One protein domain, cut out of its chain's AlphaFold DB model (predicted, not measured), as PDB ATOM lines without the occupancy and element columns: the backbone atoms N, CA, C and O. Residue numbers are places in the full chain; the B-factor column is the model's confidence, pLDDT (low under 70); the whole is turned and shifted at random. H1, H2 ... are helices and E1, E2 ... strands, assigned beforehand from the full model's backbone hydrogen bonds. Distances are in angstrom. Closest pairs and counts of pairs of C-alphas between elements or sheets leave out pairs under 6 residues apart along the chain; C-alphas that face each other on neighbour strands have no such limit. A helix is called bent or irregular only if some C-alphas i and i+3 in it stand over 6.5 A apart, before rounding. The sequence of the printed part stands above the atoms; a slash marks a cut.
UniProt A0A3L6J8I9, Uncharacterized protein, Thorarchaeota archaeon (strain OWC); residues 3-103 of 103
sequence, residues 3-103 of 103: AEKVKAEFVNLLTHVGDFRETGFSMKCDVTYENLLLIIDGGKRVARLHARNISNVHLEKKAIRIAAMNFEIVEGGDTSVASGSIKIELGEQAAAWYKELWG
ATOM      1  N   ALA A   3      67.490 170.478 147.349       96.62
ATOM      2  CA  ALA A   3      67.730 171.569 146.410       96.62
ATOM      3  C   ALA A   3      69.130 172.139 146.652       96.62
ATOM      4  O   ALA A   3      69.518 172.356 147.794       96.62
ATOM      5  N   GLU A   4      69.890 172.374 145.587       97.31
ATOM      6  CA  GLU A   4      71.285 172.810 145.689       97.31
ATOM      7  C   GLU A   4      71.456 174.242 145.208       97.31
ATOM      8  O   GLU A   4      70.791 174.672 144.261       97.31
ATOM      9  N   LYS A   5      72.411 174.961 145.808       96.44
ATOM     10  CA  LYS A   5      72.826 176.303 145.376       96.44
ATOM     11  C   LYS A   5      71.668 177.309 145.323       96.44
ATOM     12  O   LYS A   5      71.741 178.273 144.555       96.44
ATOM     13  N   VAL A   6      70.641 177.113 146.148       97.50
ATOM     14  CA  VAL A   6      69.484 178.008 146.271       97.50
ATOM     15  C   VAL A   6      69.781 179.140 147.247       97.50
ATOM     16  O   VAL A   6      70.709 179.058 148.051       97.50
ATOM     17  N   LYS A   7      69.006 180.221 147.177       98.19
ATOM     18  CA  LYS A   7      69.085 181.312 148.151       98.19
ATOM     19  C   LYS A   7      68.091 181.055 149.283       98.19
ATOM     20  O   LYS A   7      66.907 180.847 149.017       98.19
ATOM     21  N   ALA A   8      68.565 181.123 150.521       98.06
ATOM     22  CA  ALA A   8      67.722 181.214 151.706       98.06
ATOM     23  C   ALA A   8      67.851 182.604 152.335       98.06
ATOM     24  O   ALA A   8      68.949 183.156 152.436       98.06
ATOM     25  N   GLU A   9      66.728 183.169 152.752       98.31
ATOM     26  CA  GLU A   9      66.641 184.454 153.436       98.31
ATOM     27  C   GLU A   9      65.926 184.263 154.771       98.31
ATOM     28  O   GLU A   9      64.814 183.741 154.827       98.31
ATOM     29  N   PHE A  10      66.582 184.684 155.840       98.25
ATOM     30  CA  PHE A  10      66.110 184.629 157.209       98.25
ATOM     31  C   PHE A  10      65.758 186.045 157.641       98.25
ATOM     32  O   PHE A  10      66.582 186.952 157.521       98.25
ATOM     33  N   VAL A  11      64.542 186.246 158.137       97.69
ATOM     34  CA  VAL A  11      64.031 187.566 158.524       97.69
ATOM     35  C   VAL A  11      63.268 187.492 159.837       97.69
ATOM     36  O   VAL A  11      62.688 186.455 160.172       97.69
ATOM     37  N   ASN A  12      63.227 188.619 160.548       96.94
ATOM     38  CA  ASN A  12      62.575 188.756 161.853       96.94
ATOM     39  C   ASN A  12      63.085 187.723 162.863       96.94
ATOM     40  O   ASN A  12      62.298 187.104 163.579       96.94
ATOM     41  N   LEU A  13      64.401 187.511 162.868       97.56
ATOM     42  CA  LEU A  13      65.040 186.577 163.772       97.56
ATOM     43  C   LEU A  13      64.999 187.099 165.200       97.56
ATOM     44  O   LEU A  13      65.400 188.232 165.477       97.56
ATOM     45  N   LEU A  14      64.550 186.231 166.098       97.56
ATOM     46  CA  LEU A  14      64.610 186.438 167.533       97.56
ATOM     47  C   LEU A  14      65.336 185.256 168.170       97.56
ATOM     48  O   LEU A  14      64.809 184.145 168.217       97.56
ATOM     49  N   THR A  15      66.543 185.510 168.664       97.69
ATOM     50  CA  THR A  15      67.350 184.511 169.368       97.69
ATOM     51  C   THR A  15      66.848 184.338 170.794       97.69
ATOM     52  O   THR A  15      66.761 185.297 171.560       97.69
ATOM     53  N   HIS A  16      66.529 183.099 171.151       96.62
ATOM     54  CA  HIS A  16      66.076 182.704 172.483       96.62
ATOM     55  C   HIS A  16      67.228 182.179 173.343       96.62
ATOM     56  O   HIS A  16      67.232 182.375 174.555       96.62
ATOM     57  N   VAL A  17      68.193 181.505 172.712       97.00
ATOM     58  CA  VAL A  17      69.365 180.903 173.360       97.00
ATOM     59  C   VAL A  17      70.570 181.059 172.437       97.00
ATOM     60  O   VAL A  17      70.431 180.882 171.229       97.00
ATOM     61  N   GLY A  18      71.744 181.341 173.003       96.19
ATOM     62  CA  GLY A  18      72.997 181.502 172.263       96.19
ATOM     63  C   GLY A  18      73.311 182.953 171.893       96.19
ATOM     64  O   GLY A  18      72.593 183.886 172.262       96.19
ATOM     65  N   ASP A  19      74.420 183.132 171.179       94.75
ATOM     66  CA  ASP A  19      75.014 184.445 170.907       94.75
ATOM     67  C   ASP A  19      74.724 184.999 169.515       94.75
ATOM     68  O   ASP A  19      75.182 186.091 169.183       94.75
ATOM     69  N   PHE A  20      73.918 184.313 168.708       94.44
ATOM     70  CA  PHE A  20      73.491 184.849 167.423       94.44
ATOM     71  C   PHE A  20      72.668 186.136 167.622       94.44
ATOM     72  O   PHE A  20      71.595 186.103 168.223       94.44
ATOM     73  N   ARG A  21      73.161 187.289 167.149       93.56
ATOM     74  CA  ARG A  21      72.504 188.604 167.345       93.56
ATOM     75  C   ARG A  21      71.878 189.195 166.081       93.56
ATOM     76  O   ARG A  21      71.239 190.241 166.170       93.56
ATOM     77  N   GLU A  22      72.067 188.581 164.915       95.50
ATOM     78  CA  GLU A  22      71.519 189.125 163.670       95.50
ATOM     79  C   GLU A  22      69.991 188.966 163.638       95.50
ATOM     80  O   GLU A  22      69.454 187.906 163.951       95.50
ATOM     81  N   THR A  23      69.283 190.013 163.216       96.38
ATOM     82  CA  THR A  23      67.816 190.003 163.059       96.38
ATOM     83  C   THR A  23      67.368 189.468 161.696       96.38
ATOM     84  O   THR A  23      66.179 189.236 161.462       96.38
ATOM     85  N   GLY A  24      68.315 189.252 160.784       97.12
ATOM     86  CA  GLY A  24      68.089 188.652 159.483       97.12
ATOM     87  C   GLY A  24      69.378 188.551 158.678       97.12
ATOM     88  O   GLY A  24      70.316 189.318 158.888       97.12
ATOM     89  N   PHE A  25      69.416 187.597 157.755       97.44
ATOM     90  CA  PHE A  25      70.538 187.368 156.851       97.44
ATOM     91  C   PHE A  25      70.087 186.591 155.618       97.44
ATOM     92  O   PHE A  25      69.002 186.015 155.583       97.44
ATOM     93  N   SER A  26      70.932 186.537 154.594       97.56
ATOM     94  CA  SER A  26      70.703 185.653 153.454       97.56
ATOM     95  C   SER A  26      71.969 184.899 153.096       97.56
ATOM     96  O   SER A  26      73.074 185.403 153.291       97.56
ATOM     97  N   MET A  27      71.807 183.689 152.573       97.38
ATOM     98  CA  MET A  27      72.924 182.856 152.158       97.38
ATOM     99  C   MET A  27      72.559 182.000 150.954       97.38
ATOM    100  O   MET A  27      71.396 181.660 150.732       97.38
ATOM    101  N   LYS A  28      73.580 181.655 150.170       97.94
ATOM    102  CA  LYS A  28      73.488 180.584 149.183       97.94
ATOM    103  C   LYS A  28      73.760 179.268 149.900       97.94
ATOM    104  O   LYS A  28      74.762 179.166 150.600       97.94
ATOM    105  N   CYS A  29      72.876 178.299 149.731       98.00
ATOM    106  CA  CYS A  29      72.868 177.086 150.532       98.00
ATOM    107  C   CYS A  29      72.348 175.883 149.753       98.00
ATOM    108  O   CYS A  29      71.631 176.025 148.756       98.00
ATOM    109  N   ASP A  30      72.653 174.711 150.288       98.25
ATOM    110  CA  ASP A  30      71.980 173.471 149.943       98.25
ATOM    111  C   ASP A  30      70.902 173.191 150.995       98.25
ATOM    112  O   ASP A  30      71.120 173.331 152.199       98.25
ATOM    113  N   VAL A  31      69.704 172.839 150.536       97.75
ATOM    114  CA  VAL A  31      68.543 172.581 151.386       97.75
ATOM    115  C   VAL A  31      68.158 171.123 151.263       97.75
ATOM    116  O   VAL A  31      67.885 170.641 150.163       97.75
ATOM    117  N   THR A  32      68.085 170.434 152.394       97.75
ATOM    118  CA  THR A  32      67.633 169.045 152.472       97.75
ATOM    119  C   THR A  32      66.485 168.938 153.461       97.75
ATOM    120  O   THR A  32      66.514 169.548 154.523       97.75
ATOM    121  N   TYR A  33      65.466 168.167 153.106       95.69
ATOM    122  CA  TYR A  33      64.400 167.767 154.013       95.69
ATOM    123  C   TYR A  33      64.354 166.243 154.079       95.69
ATOM    124  O   TYR A  33      64.026 165.590 153.081       95.69
ATOM    125  N   GLU A  34      64.689 165.687 155.237       94.44
ATOM    126  CA  GLU A  34      64.715 164.248 155.502       94.44
ATOM    127  C   GLU A  34      64.331 163.971 156.955       94.44
ATOM    128  O   GLU A  34      64.635 164.767 157.835       94.44
ATOM    129  N   ASN A  35      63.640 162.860 157.226       93.44
ATOM    130  CA  ASN A  35      63.287 162.441 158.591       93.44
ATOM    131  C   ASN A  35      62.655 163.555 159.453       93.44
ATOM    132  O   ASN A  35      62.981 163.700 160.628       93.44
ATOM    133  N   LEU A  36      61.750 164.352 158.865       94.38
ATOM    134  CA  LEU A  36      61.097 165.499 159.518       94.38
ATOM    135  C   LEU A  36      62.060 166.617 159.958       94.38
ATOM    136  O   LEU A  36      61.712 167.424 160.823       94.38
ATOM    137  N   LEU A  37      63.250 166.688 159.365       96.69
ATOM    138  CA  LEU A  37      64.266 167.696 159.623       96.69
ATOM    139  C   LEU A  37      64.608 168.435 158.326       96.69
ATOM    140  O   LEU A  37      65.047 167.840 157.342       96.69
ATOM    141  N   LEU A  38      64.414 169.750 158.342       97.31
ATOM    142  CA  LEU A  38      64.902 170.663 157.322       97.31
ATOM    143  C   LEU A  38      66.310 171.125 157.706       97.31
ATOM    144  O   LEU A  38      66.510 171.673 158.790       97.31
ATOM    145  N   ILE A  39      67.269 170.941 156.810       98.12
ATOM    146  CA  ILE A  39      68.649 171.401 156.944       98.12
ATOM    147  C   ILE A  39      68.919 172.396 155.819       98.12
ATOM    148  O   ILE A  39      68.684 172.089 154.651       98.12
ATOM    149  N   ILE A  40      69.403 173.583 156.174       98.12
ATOM    150  CA  ILE A  40      69.782 174.659 155.256       98.12
ATOM    151  C   ILE A  40      71.265 174.936 155.494       98.12
ATOM    152  O   ILE A  40      71.631 175.603 156.463       98.12
ATOM    153  N   ASP A  41      72.119 174.393 154.635       98.00
ATOM    154  CA  ASP A  41      73.571 174.401 154.798       98.00
ATOM    155  C   ASP A  41      74.219 175.452 153.883       98.00
ATOM    156  O   ASP A  41      74.250 175.303 152.661       98.00
ATOM    157  N   GLY A  42      74.707 176.542 154.478       96.75
ATOM    158  CA  GLY A  42      75.489 177.590 153.814       96.75
ATOM    159  C   GLY A  42      77.008 177.429 153.983       96.75
ATOM    160  O   GLY A  42      77.758 178.385 153.770       96.75
ATOM    161  N   GLY A  43      77.484 176.265 154.428       95.38
ATOM    162  CA  GLY A  43      78.881 175.960 154.727       95.38
ATOM    163  C   GLY A  43      79.310 176.470 156.100       95.38
ATOM    164  O   GLY A  43      79.446 175.700 157.044       95.38
ATOM    165  N   LYS A  44      79.534 177.783 156.237       93.31
ATOM    166  CA  LYS A  44      79.936 178.377 157.534       93.31
ATOM    167  C   LYS A  44      78.797 178.412 158.551       93.31
ATOM    168  O   LYS A  44      79.051 178.382 159.753       93.31
ATOM    169  N   ARG A  45      77.570 178.507 158.043       96.19
ATOM    170  CA  ARG A  45      76.347 178.669 158.814       96.19
ATOM    171  C   ARG A  45      75.346 177.618 158.365       96.19
ATOM    172  O   ARG A  45      75.066 177.508 157.172       96.19
ATOM    173  N   VAL A  46      74.809 176.868 159.315       97.94
ATOM    174  CA  VAL A  46      73.821 175.816 159.061       97.94
ATOM    175  C   VAL A  46      72.590 176.098 159.899       97.94
ATOM    176  O   VAL A  46      72.701 176.244 161.113       97.94
ATOM    177  N   ALA A  47      71.419 176.154 159.270       97.88
ATOM    178  CA  ALA A  47      70.157 176.198 159.994       97.88
ATOM    179  C   ALA A  47      69.484 174.822 159.992       97.88
ATOM    180  O   ALA A  47      69.393 174.177 158.944       97.88
ATOM    181  N   ARG A  48      69.001 174.374 161.153       97.94
ATOM    182  CA  ARG A  48      68.282 173.102 161.309       97.94
ATOM    183  C   ARG A  48      66.920 173.349 161.930       97.94
ATOM    184  O   ARG A  48      66.805 173.955 162.991       97.94
ATOM    185  N   LEU A  49      65.880 172.863 161.269       97.50
ATOM    186  CA  LEU A  49      64.495 173.083 161.651       97.50
ATOM    187  C   LEU A  49      63.739 171.760 161.633       97.50
ATOM    188  O   LEU A  49      63.491 171.175 160.581       97.50
ATOM    189  N   HIS A  50      63.333 171.298 162.809       96.94
ATOM    190  CA  HIS A  50      62.446 170.150 162.910       96.94
ATOM    191  C   HIS A  50      61.031 170.543 162.468       96.94
ATOM    192  O   HIS A  50      60.505 171.570 162.894       96.94
ATOM    193  N   ALA A  51      60.374 169.686 161.686       93.62
ATOM    194  CA  ALA A  51      59.026 169.899 161.162       93.62
ATOM    195  C   ALA A  51      57.989 170.268 162.236       93.62
ATOM    196  O   ALA A  51      57.124 171.097 161.988       93.62
ATOM    197  N   ARG A  52      58.107 169.722 163.456       94.75
ATOM    198  CA  ARG A  52      57.209 170.038 164.580       94.75
ATOM    199  C   ARG A  52      57.278 171.500 165.039       94.75
ATOM    200  O   ARG A  52      56.383 171.954 165.737       94.75
ATOM    201  N   ASN A  53      58.358 172.204 164.698       96.56
ATOM    202  CA  ASN A  53      58.544 173.607 165.045       96.56
ATOM    203  C   ASN A  53      58.149 174.555 163.893       96.56
ATOM    204  O   ASN A  53      58.309 175.771 164.014       96.56
ATOM    205  N   ILE A  54      57.659 174.013 162.773       96.38
ATOM    206  CA  ILE A  54      57.069 174.799 161.692       96.38
ATOM    207  C   ILE A  54      55.678 175.243 162.142       96.38
ATOM    208  O   ILE A  54      54.808 174.414 162.392       96.38
ATOM    209  N   SER A  55      55.470 176.554 162.224       93.75
ATOM    210  CA  SER A  55      54.175 177.137 162.584       93.75
ATOM    211  C   SER A  55      53.279 177.306 161.363       93.75
ATOM    212  O   SER A  55      52.079 177.065 161.438       93.75
ATOM    213  N   ASN A  56      53.847 177.762 160.244       95.62
ATOM    214  CA  ASN A  56      53.107 177.944 159.000       95.62
ATOM    215  C   ASN A  56      54.036 177.877 157.785       95.62
ATOM    216  O   ASN A  56      55.222 178.208 157.885       95.62
ATOM    217  N   VAL A  57      53.482 177.503 156.634       96.88
ATOM    218  CA  VAL A  57      54.188 177.469 155.353       96.88
ATOM    219  C   VAL A  57      53.325 178.125 154.284       96.88
ATOM    220  O   VAL A  57      52.145 177.822 154.150       96.88
ATOM    221  N   HIS A  58      53.922 179.012 153.494       96.81
ATOM    222  CA  HIS A  58      53.274 179.666 152.366       96.81
ATOM    223  C   HIS A  58      54.025 179.367 151.072       96.81
ATOM    224  O   HIS A  58      55.242 179.558 150.985       96.81
ATOM    225  N   LEU A  59      53.279 178.945 150.052       96.81
ATOM    226  CA  LEU A  59      53.775 178.877 148.685       96.81
ATOM    227  C   LEU A  59      53.806 180.285 148.080       96.81
ATOM    228  O   LEU A  59      52.774 180.942 147.947       96.81
ATOM    229  N   GLU A  60      54.989 180.731 147.673       95.56
ATOM    230  CA  GLU A  60      55.181 181.911 146.833       95.56
ATOM    231  C   GLU A  60      55.489 181.470 145.387       95.56
ATOM    232  O   GLU A  60      55.786 180.306 145.122       95.56
ATOM    233  N   LYS A  61      55.472 182.400 144.420       93.31
ATOM    234  CA  LYS A  61      55.612 182.079 142.982       93.31
ATOM    235  C   LYS A  61      56.823 181.190 142.644       93.31
ATOM    236  O   LYS A  61      56.711 180.326 141.786       93.31
ATOM    237  N   LYS A  62      57.979 181.440 143.268       96.56
ATOM    238  CA  LYS A  62      59.241 180.697 143.049       96.56
ATOM    239  C   LYS A  62      59.977 180.379 144.353       96.56
ATOM    240  O   LYS A  62      61.193 180.185 144.363       96.56
ATOM    241  N   ALA A  63      59.259 180.414 145.468       97.69
ATOM    242  CA  ALA A  63      59.839 180.254 146.788       97.69
ATOM    243  C   ALA A  63      58.833 179.632 147.753       97.69
ATOM    244  O   ALA A  63      57.631 179.620 147.496       97.69
ATOM    245  N   ILE A  64      59.339 179.147 148.878       97.31
ATOM    246  CA  ILE A  64      58.520 178.762 150.023       97.31
ATOM    247  C   ILE A  64      58.929 179.629 151.198       97.31
ATOM    248  O   ILE A  64      60.121 179.799 151.460       97.31
ATOM    249  N   ARG A  65      57.937 180.168 151.901       98.00
ATOM    250  CA  ARG A  65      58.138 180.891 153.151       98.00
ATOM    251  C   ARG A  65      57.673 180.039 154.313       98.00
ATOM    252  O   ARG A  65      56.517 179.642 154.368       98.00
ATOM    253  N   ILE A  66      58.567 179.816 155.258       97.69
ATOM    254  CA  ILE A  66      58.338 179.048 156.471       97.69
ATOM    255  C   ILE A  66      58.369 180.031 157.637       97.69
ATOM    256  O   ILE A  66      59.330 180.781 157.790       97.69
ATOM    257  N   ALA A  67      57.316 180.057 158.443       97.75
ATOM    258  CA  ALA A  67      57.341 180.664 159.766       97.75
ATOM    259  C   ALA A  67      57.637 179.552 160.770       97.75
ATOM    260  O   ALA A  67      56.924 178.546 160.804       97.75
ATOM    261  N   ALA A  68      58.694 179.713 161.559       96.56
ATOM    262  CA  ALA A  68      59.162 178.668 162.452       96.56
ATOM    263  C   ALA A  68      59.592 179.220 163.805       96.56
ATOM    264  O   ALA A  68      60.084 180.345 163.927       96.56
ATOM    265  N   MET A  69      59.434 178.379 164.818       96.06
ATOM    266  CA  MET A  69      60.001 178.590 166.142       96.06
ATOM    267  C   MET A  69      61.180 177.642 166.353       96.06
ATOM    268  O   MET A  69      61.323 176.661 165.631       96.06
ATOM    269  N   ASN A  70      62.010 177.912 167.357       95.75
ATOM    270  CA  ASN A  70      63.005 176.972 167.879       95.75
ATOM    271  C   ASN A  70      63.838 176.233 166.809       95.75
ATOM    272  O   ASN A  70      64.012 175.015 166.906       95.75
ATOM    273  N   PHE A  71      64.302 176.928 165.769       96.88
ATOM    274  CA  PHE A  71      65.285 176.360 164.848       96.88
ATOM    275  C   PHE A  71      66.693 176.717 165.301       96.88
ATOM    276  O   PHE A  71      66.932 177.769 165.896       96.88
ATOM    277  N   GLU A  72      67.616 175.811 165.028       97.88
ATOM    278  CA  GLU A  72      69.017 175.957 165.385       97.88
ATOM    279  C   GLU A  72      69.737 176.715 164.275       97.88
ATOM    280  O   GLU A  72      69.540 176.418 163.097       97.88
ATOM    281  N   ILE A  73      70.587 177.665 164.647       97.81
ATOM    282  CA  ILE A  73      71.594 178.288 163.790       97.81
ATOM    283  C   ILE A  73      72.946 177.875 164.359       97.81
ATOM    284  O   ILE A  73      73.274 178.223 165.493       97.81
ATOM    285  N   VAL A  74      73.712 177.125 163.575       97.62
ATOM    286  CA  VAL A  74      75.051 176.657 163.926       97.62
ATOM    287  C   VAL A  74      76.075 177.450 163.122       97.62
ATOM    288  O   VAL A  74      76.021 177.443 161.892       97.62
ATOM    289  N   GLU A  75      77.005 178.119 163.799       94.88
ATOM    290  CA  GLU A  75      78.091 178.890 163.181       94.88
ATOM    291  C   GLU A  75      79.355 178.781 164.038       94.88
ATOM    292  O   GLU A  75      79.310 178.965 165.247       94.88
ATOM    293  N   GLY A  76      80.492 178.430 163.428       89.75
ATOM    294  CA  GLY A  76      81.769 178.342 164.153       89.75
ATOM    295  C   GLY A  76      81.841 177.261 165.244       89.75
ATOM    296  O   GLY A  76      82.785 177.260 166.023       89.75
ATOM    297  N   GLY A  77      80.878 176.332 165.287       88.88
ATOM    298  CA  GLY A  77      80.742 175.321 166.343       88.88
ATOM    299  C   GLY A  77      79.749 175.710 167.442       88.88
ATOM    300  O   GLY A  77      79.283 174.833 168.168       88.88
ATOM    301  N   ASP A  78      79.353 176.978 167.501       95.00
ATOM    302  CA  ASP A  78      78.352 177.468 168.438       95.00
ATOM    303  C   ASP A  78      76.944 177.258 167.885       95.00
ATOM    304  O   ASP A  78      76.701 177.365 166.682       95.00
ATOM    305  N   THR A  79      75.999 176.952 168.774       97.50
ATOM    306  CA  THR A  79      74.590 176.744 168.423       97.50
ATOM    307  C   THR A  79      73.728 177.786 169.111       97.50
ATOM    308  O   THR A  79      73.776 177.946 170.330       97.50
ATOM    309  N   SER A  80      72.908 178.475 168.325       98.06
ATOM    310  CA  SER A  80      71.867 179.373 168.817       98.06
ATOM    311  C   SER A  80      70.491 178.856 168.419       98.06
ATOM    312  O   SER A  80      70.334 178.250 167.365       98.06
ATOM    313  N   VAL A  81      69.486 179.110 169.250       98.00
ATOM    314  CA  VAL A  81      68.088 178.764 168.976       98.00
ATOM    315  C   VAL A  81      67.321 180.048 168.717       98.00
ATOM    316  O   VAL A  81      67.309 180.941 169.566       98.00
ATOM    317  N   ALA A  82      66.662 180.129 167.565       97.88
ATOM    318  CA  ALA A  82      65.919 181.305 167.139       97.88
ATOM    319  C   ALA A  82      64.520 180.955 166.615       97.88
ATOM    320  O   ALA A  82      64.207 179.809 166.281       97.88
ATOM    321  N   SER A  83      63.672 181.973 166.545       98.12
ATOM    322  CA  SER A  83      62.424 181.974 165.782       98.12
ATOM    323  C   SER A  83      62.481 183.038 164.693       98.12
ATOM    324  O   SER A  83      63.321 183.935 164.740       98.12
ATOM    325  N   GLY A  84      61.608 182.927 163.694       97.75
ATOM    326  CA  GLY A  84      61.534 183.887 162.599       97.75
ATOM    327  C   GLY A  84      60.917 183.298 161.337       97.75
ATOM    328  O   GLY A  84      60.219 182.280 161.370       97.75
ATOM    329  N   SER A  85      61.174 183.955 160.207       97.88
ATOM    330  CA  SER A  85      60.729 183.497 158.893       97.88
ATOM    331  C   SER A  85      61.908 183.159 157.991       97.88
ATOM    332  O   SER A  85      62.881 183.905 157.917       97.88
ATOM    333  N   ILE A  86      61.789 182.038 157.285       98.25
ATOM    334  CA  ILE A  86      62.770 181.522 156.338       98.25
ATOM    335  C   ILE A  86      62.113 181.477 154.961       98.25
ATOM    336  O   ILE A  86      61.123 180.775 154.767       98.25
ATOM    337  N   LYS A  87      62.650 182.211 153.995       98.31
ATOM    338  CA  LYS A  87      62.261 182.136 152.585       98.31
ATOM    339  C   LYS A  87      63.314 181.337 151.826       98.31
ATOM    340  O   LYS A  87      64.486 181.692 151.867       98.31
ATOM    341  N   ILE A  88      62.900 180.301 151.105       98.00
ATOM    342  CA  ILE A  88      63.784 179.450 150.299       98.00
ATOM    343  C   ILE A  88      63.401 179.598 148.828       98.00
ATOM    344  O   ILE A  88      62.289 179.246 148.433       98.00
ATOM    345  N   GLU A  89      64.310 180.126 148.010       98.00
ATOM    346  CA  GLU A  89      64.095 180.364 146.578       98.00
ATOM    347  C   GLU A  89      64.360 179.090 145.762       98.00
ATOM    348  O   GLU A  89      65.461 178.856 145.269       98.00
ATOM    349  N   LEU A  90      63.324 178.258 145.631       96.31
ATOM    350  CA  LEU A  90      63.363 176.948 144.965       96.31
ATOM    351  C   LEU A  90      63.111 177.009 143.446       96.31
ATOM    352  O   LEU A  90      63.145 175.985 142.762       96.31
ATOM    353  N   GLY A  91      62.824 178.190 142.895       95.62
ATOM    354  CA  GLY A  91      62.507 178.337 141.475       95.62
ATOM    355  C   GLY A  91      61.195 177.637 141.111       95.62
ATOM    356  O   GLY A  91      60.230 177.663 141.873       95.62
ATOM    357  N   GLU A  92      61.171 176.981 139.952       95.62
ATOM    358  CA  GLU A  92      60.001 176.230 139.464       95.62
ATOM    359  C   GLU A  92      59.647 175.021 140.356       95.62
ATOM    360  O   GLU A  92      58.542 174.491 140.277       95.62
ATOM    361  N   GLN A  93      60.554 174.590 141.243       94.75
ATOM    362  CA  GLN A  93      60.313 173.457 142.142       94.75
ATOM    363  C   GLN A  93      59.499 173.826 143.388       94.75
ATOM    364  O   GLN A  93      59.062 172.928 144.105       94.75
ATOM    365  N   ALA A  94      59.264 175.118 143.651       95.81
ATOM    366  CA  ALA A  94      58.576 175.571 144.860       95.81
ATOM    367  C   ALA A  94      57.192 174.921 145.036       95.81
ATOM    368  O   ALA A  94      56.863 174.451 146.120       95.81
ATOM    369  N   ALA A  95      56.400 174.829 143.965       96.31
ATOM    370  CA  ALA A  95      55.067 174.229 144.029       96.31
ATOM    371  C   ALA A  95      55.110 172.718 144.315       96.31
ATOM    372  O   ALA A  95      54.305 172.220 145.099       96.31
ATOM    373  N   ALA A  96      56.063 171.999 143.709       95.56
ATOM    374  CA  ALA A  96      56.251 170.569 143.946       95.56
ATOM    375  C   ALA A  96      56.665 170.308 145.398       95.56
ATOM    376  O   ALA A  96      56.048 169.492 146.076       95.56
ATOM    377  N   TRP A  97      57.632 171.086 145.892       95.38
ATOM    378  CA  TRP A  97      58.072 171.018 147.280       95.38
ATOM    379  C   TRP A  97      56.931 171.274 148.260       95.38
ATOM    380  O   TRP A  97      56.768 170.539 149.230       95.38
ATOM    381  N   TYR A  98      56.143 172.319 147.996       95.00
ATOM    382  CA  TYR A  98      55.039 172.694 148.863       95.00
ATOM    383  C   TYR A  98      54.006 171.573 148.970       95.00
ATOM    384  O   TYR A  98      53.622 171.188 150.071       95.00
ATOM    385  N   LYS A  99      53.604 171.022 147.820       95.12
ATOM    386  CA  LYS A  99      52.603 169.961 147.743       95.12
ATOM    387  C   LYS A  99      53.069 168.658 148.397       95.12
ATOM    388  O   LYS A  99      52.268 167.995 149.034       95.12
ATOM    389  N   GLU A 100      54.331 168.279 148.216       93.06
ATOM    390  CA  GLU A 100      54.853 167.013 148.742       93.06
ATOM    391  C   GLU A 100      55.063 167.043 150.262       93.06
ATOM    392  O   GLU A 100      54.831 166.040 150.931       93.06
ATOM    393  N   LEU A 101      55.496 168.182 150.814       90.62
ATOM    394  CA  LEU A 101      55.859 168.278 152.232       90.62
ATOM    395  C   LEU A 101      54.747 168.825 153.135       90.62
ATOM    396  O   LEU A 101      54.743 168.513 154.327       90.62
ATOM    397  N   TRP A 102      53.842 169.654 152.603       89.44
ATOM    398  CA  TRP A 102      52.851 170.391 153.403       89.44
ATOM    399  C   TRP A 102      51.457 170.493 152.758       89.44
ATOM    400  O   TRP A 102      50.601 171.194 153.304       89.44
ATOM    401  N   GLY A 103      51.237 169.865 151.596       80.62
ATOM    402  CA  GLY A 103      49.971 169.900 150.852       80.62
ATOM    403  C   GLY A 103      49.055 168.710 151.080       80.62
ATOM    404  O   GLY A 103      49.414 167.796 151.856       80.62
TER     405      GLY A 103
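Overview. This is residues 3 to 103 of the 103 residues of an uncharacterized protein of Thorarchaeota archaeon (strain OWC) (UniProt A0A3L6J8I9). This is a small closed barrel of six strands, E1, E2, E3, E4, E6 and E7, with a seventh strand, E5, paired onto the first part of E6 beyond the ring. A single helix, H1, packs outside the barrel at one end, where the sheet, mainly E5 and E6, curls round it. The printed part has 101 residues, with seven named strands in a row and then H1, and its class is mostly strand. Round the ring run E1, E2, E3, E4, E6, E7 and back to E1, with each neighbour pair antiparallel. The whole is compact, with a radius of gyration of the C-alphas of 12.5 A and spans of 35 by 25 by 25 A.

Arrangement. E1, residues 3 to 17, forms a hairpin with E2, residues 24 to 34, where N 8 and O 27 are 2.9 A apart, within hydrogen-bond range. E3, residues 37 to 41, follows on the other side of E2, with N 39 and O 32 at 2.8 A. E4, residues 45 to 50, pairs with E3 through N 40 and O 47 at 2.8 A. E1 to E4 are a meander, each strand the antiparallel neighbour of the one before. E5, residues 54 to 60, E6, residues 63 to 75, and E7, residues 78 to 89, are a second meander. E4 and E5 meet only through their link. E6 is staggered, pairing with E5 over residues 63 to 68, where N 58 and O 65 are 2.8 A apart, and with E4 over residues 72 to 75, where N 48 and O 72 are 2.9 A apart. On the other side of E6 lies E7, with N 66 and O 86 at 2.8 A. E7 and E1 close the ring, with N 11 and O 85 at 2.9 A. H1, residues 91 to 102, is on the barrel and outside it, at a height over the sheet of 7.6 A. Its closest C-alphas to E6 are those of Ala 94 and Ala 63, 5.2 A apart. Its closest to E5 are those of Tyr 98 and Leu 59, 6.3 A apart. H1 is irregular, with C-alphas 92 and 95 at 7.0 A, and 6 of its 8 O i to N i+4 pairs are within hydrogen-bond range.

Along the chain. E1 begins at C-alpha 3 (67.730, 171.569, 146.410), is 28.6 A long and bends by 89 degrees at residue 6. E2 is 25.0 A long and bends by 87 degrees at residue 28. E3, E4 and E5 are 12.4 A, 16.8 A and 16.6 A long. E6, 24.6 A, bends by 101 degrees at residue 69, and E7, 26.3 A, bends by 91 degrees at residue 83. H1 is 17.3 A long and ends at C-alpha 102 (52.851, 170.391, 153.403).

Size, cuts and confidence. The two C-alphas farthest apart, those of Asp 19 and Glu 92, are 35.8 A apart. The printed part has no cut and ends at the chain's last residue, Gly 103. The link from E1 to E2 is short, with 6 residues, and the other links are tight. The mean pLDDT of the printed part is 96.2, and no printed residue is under 70.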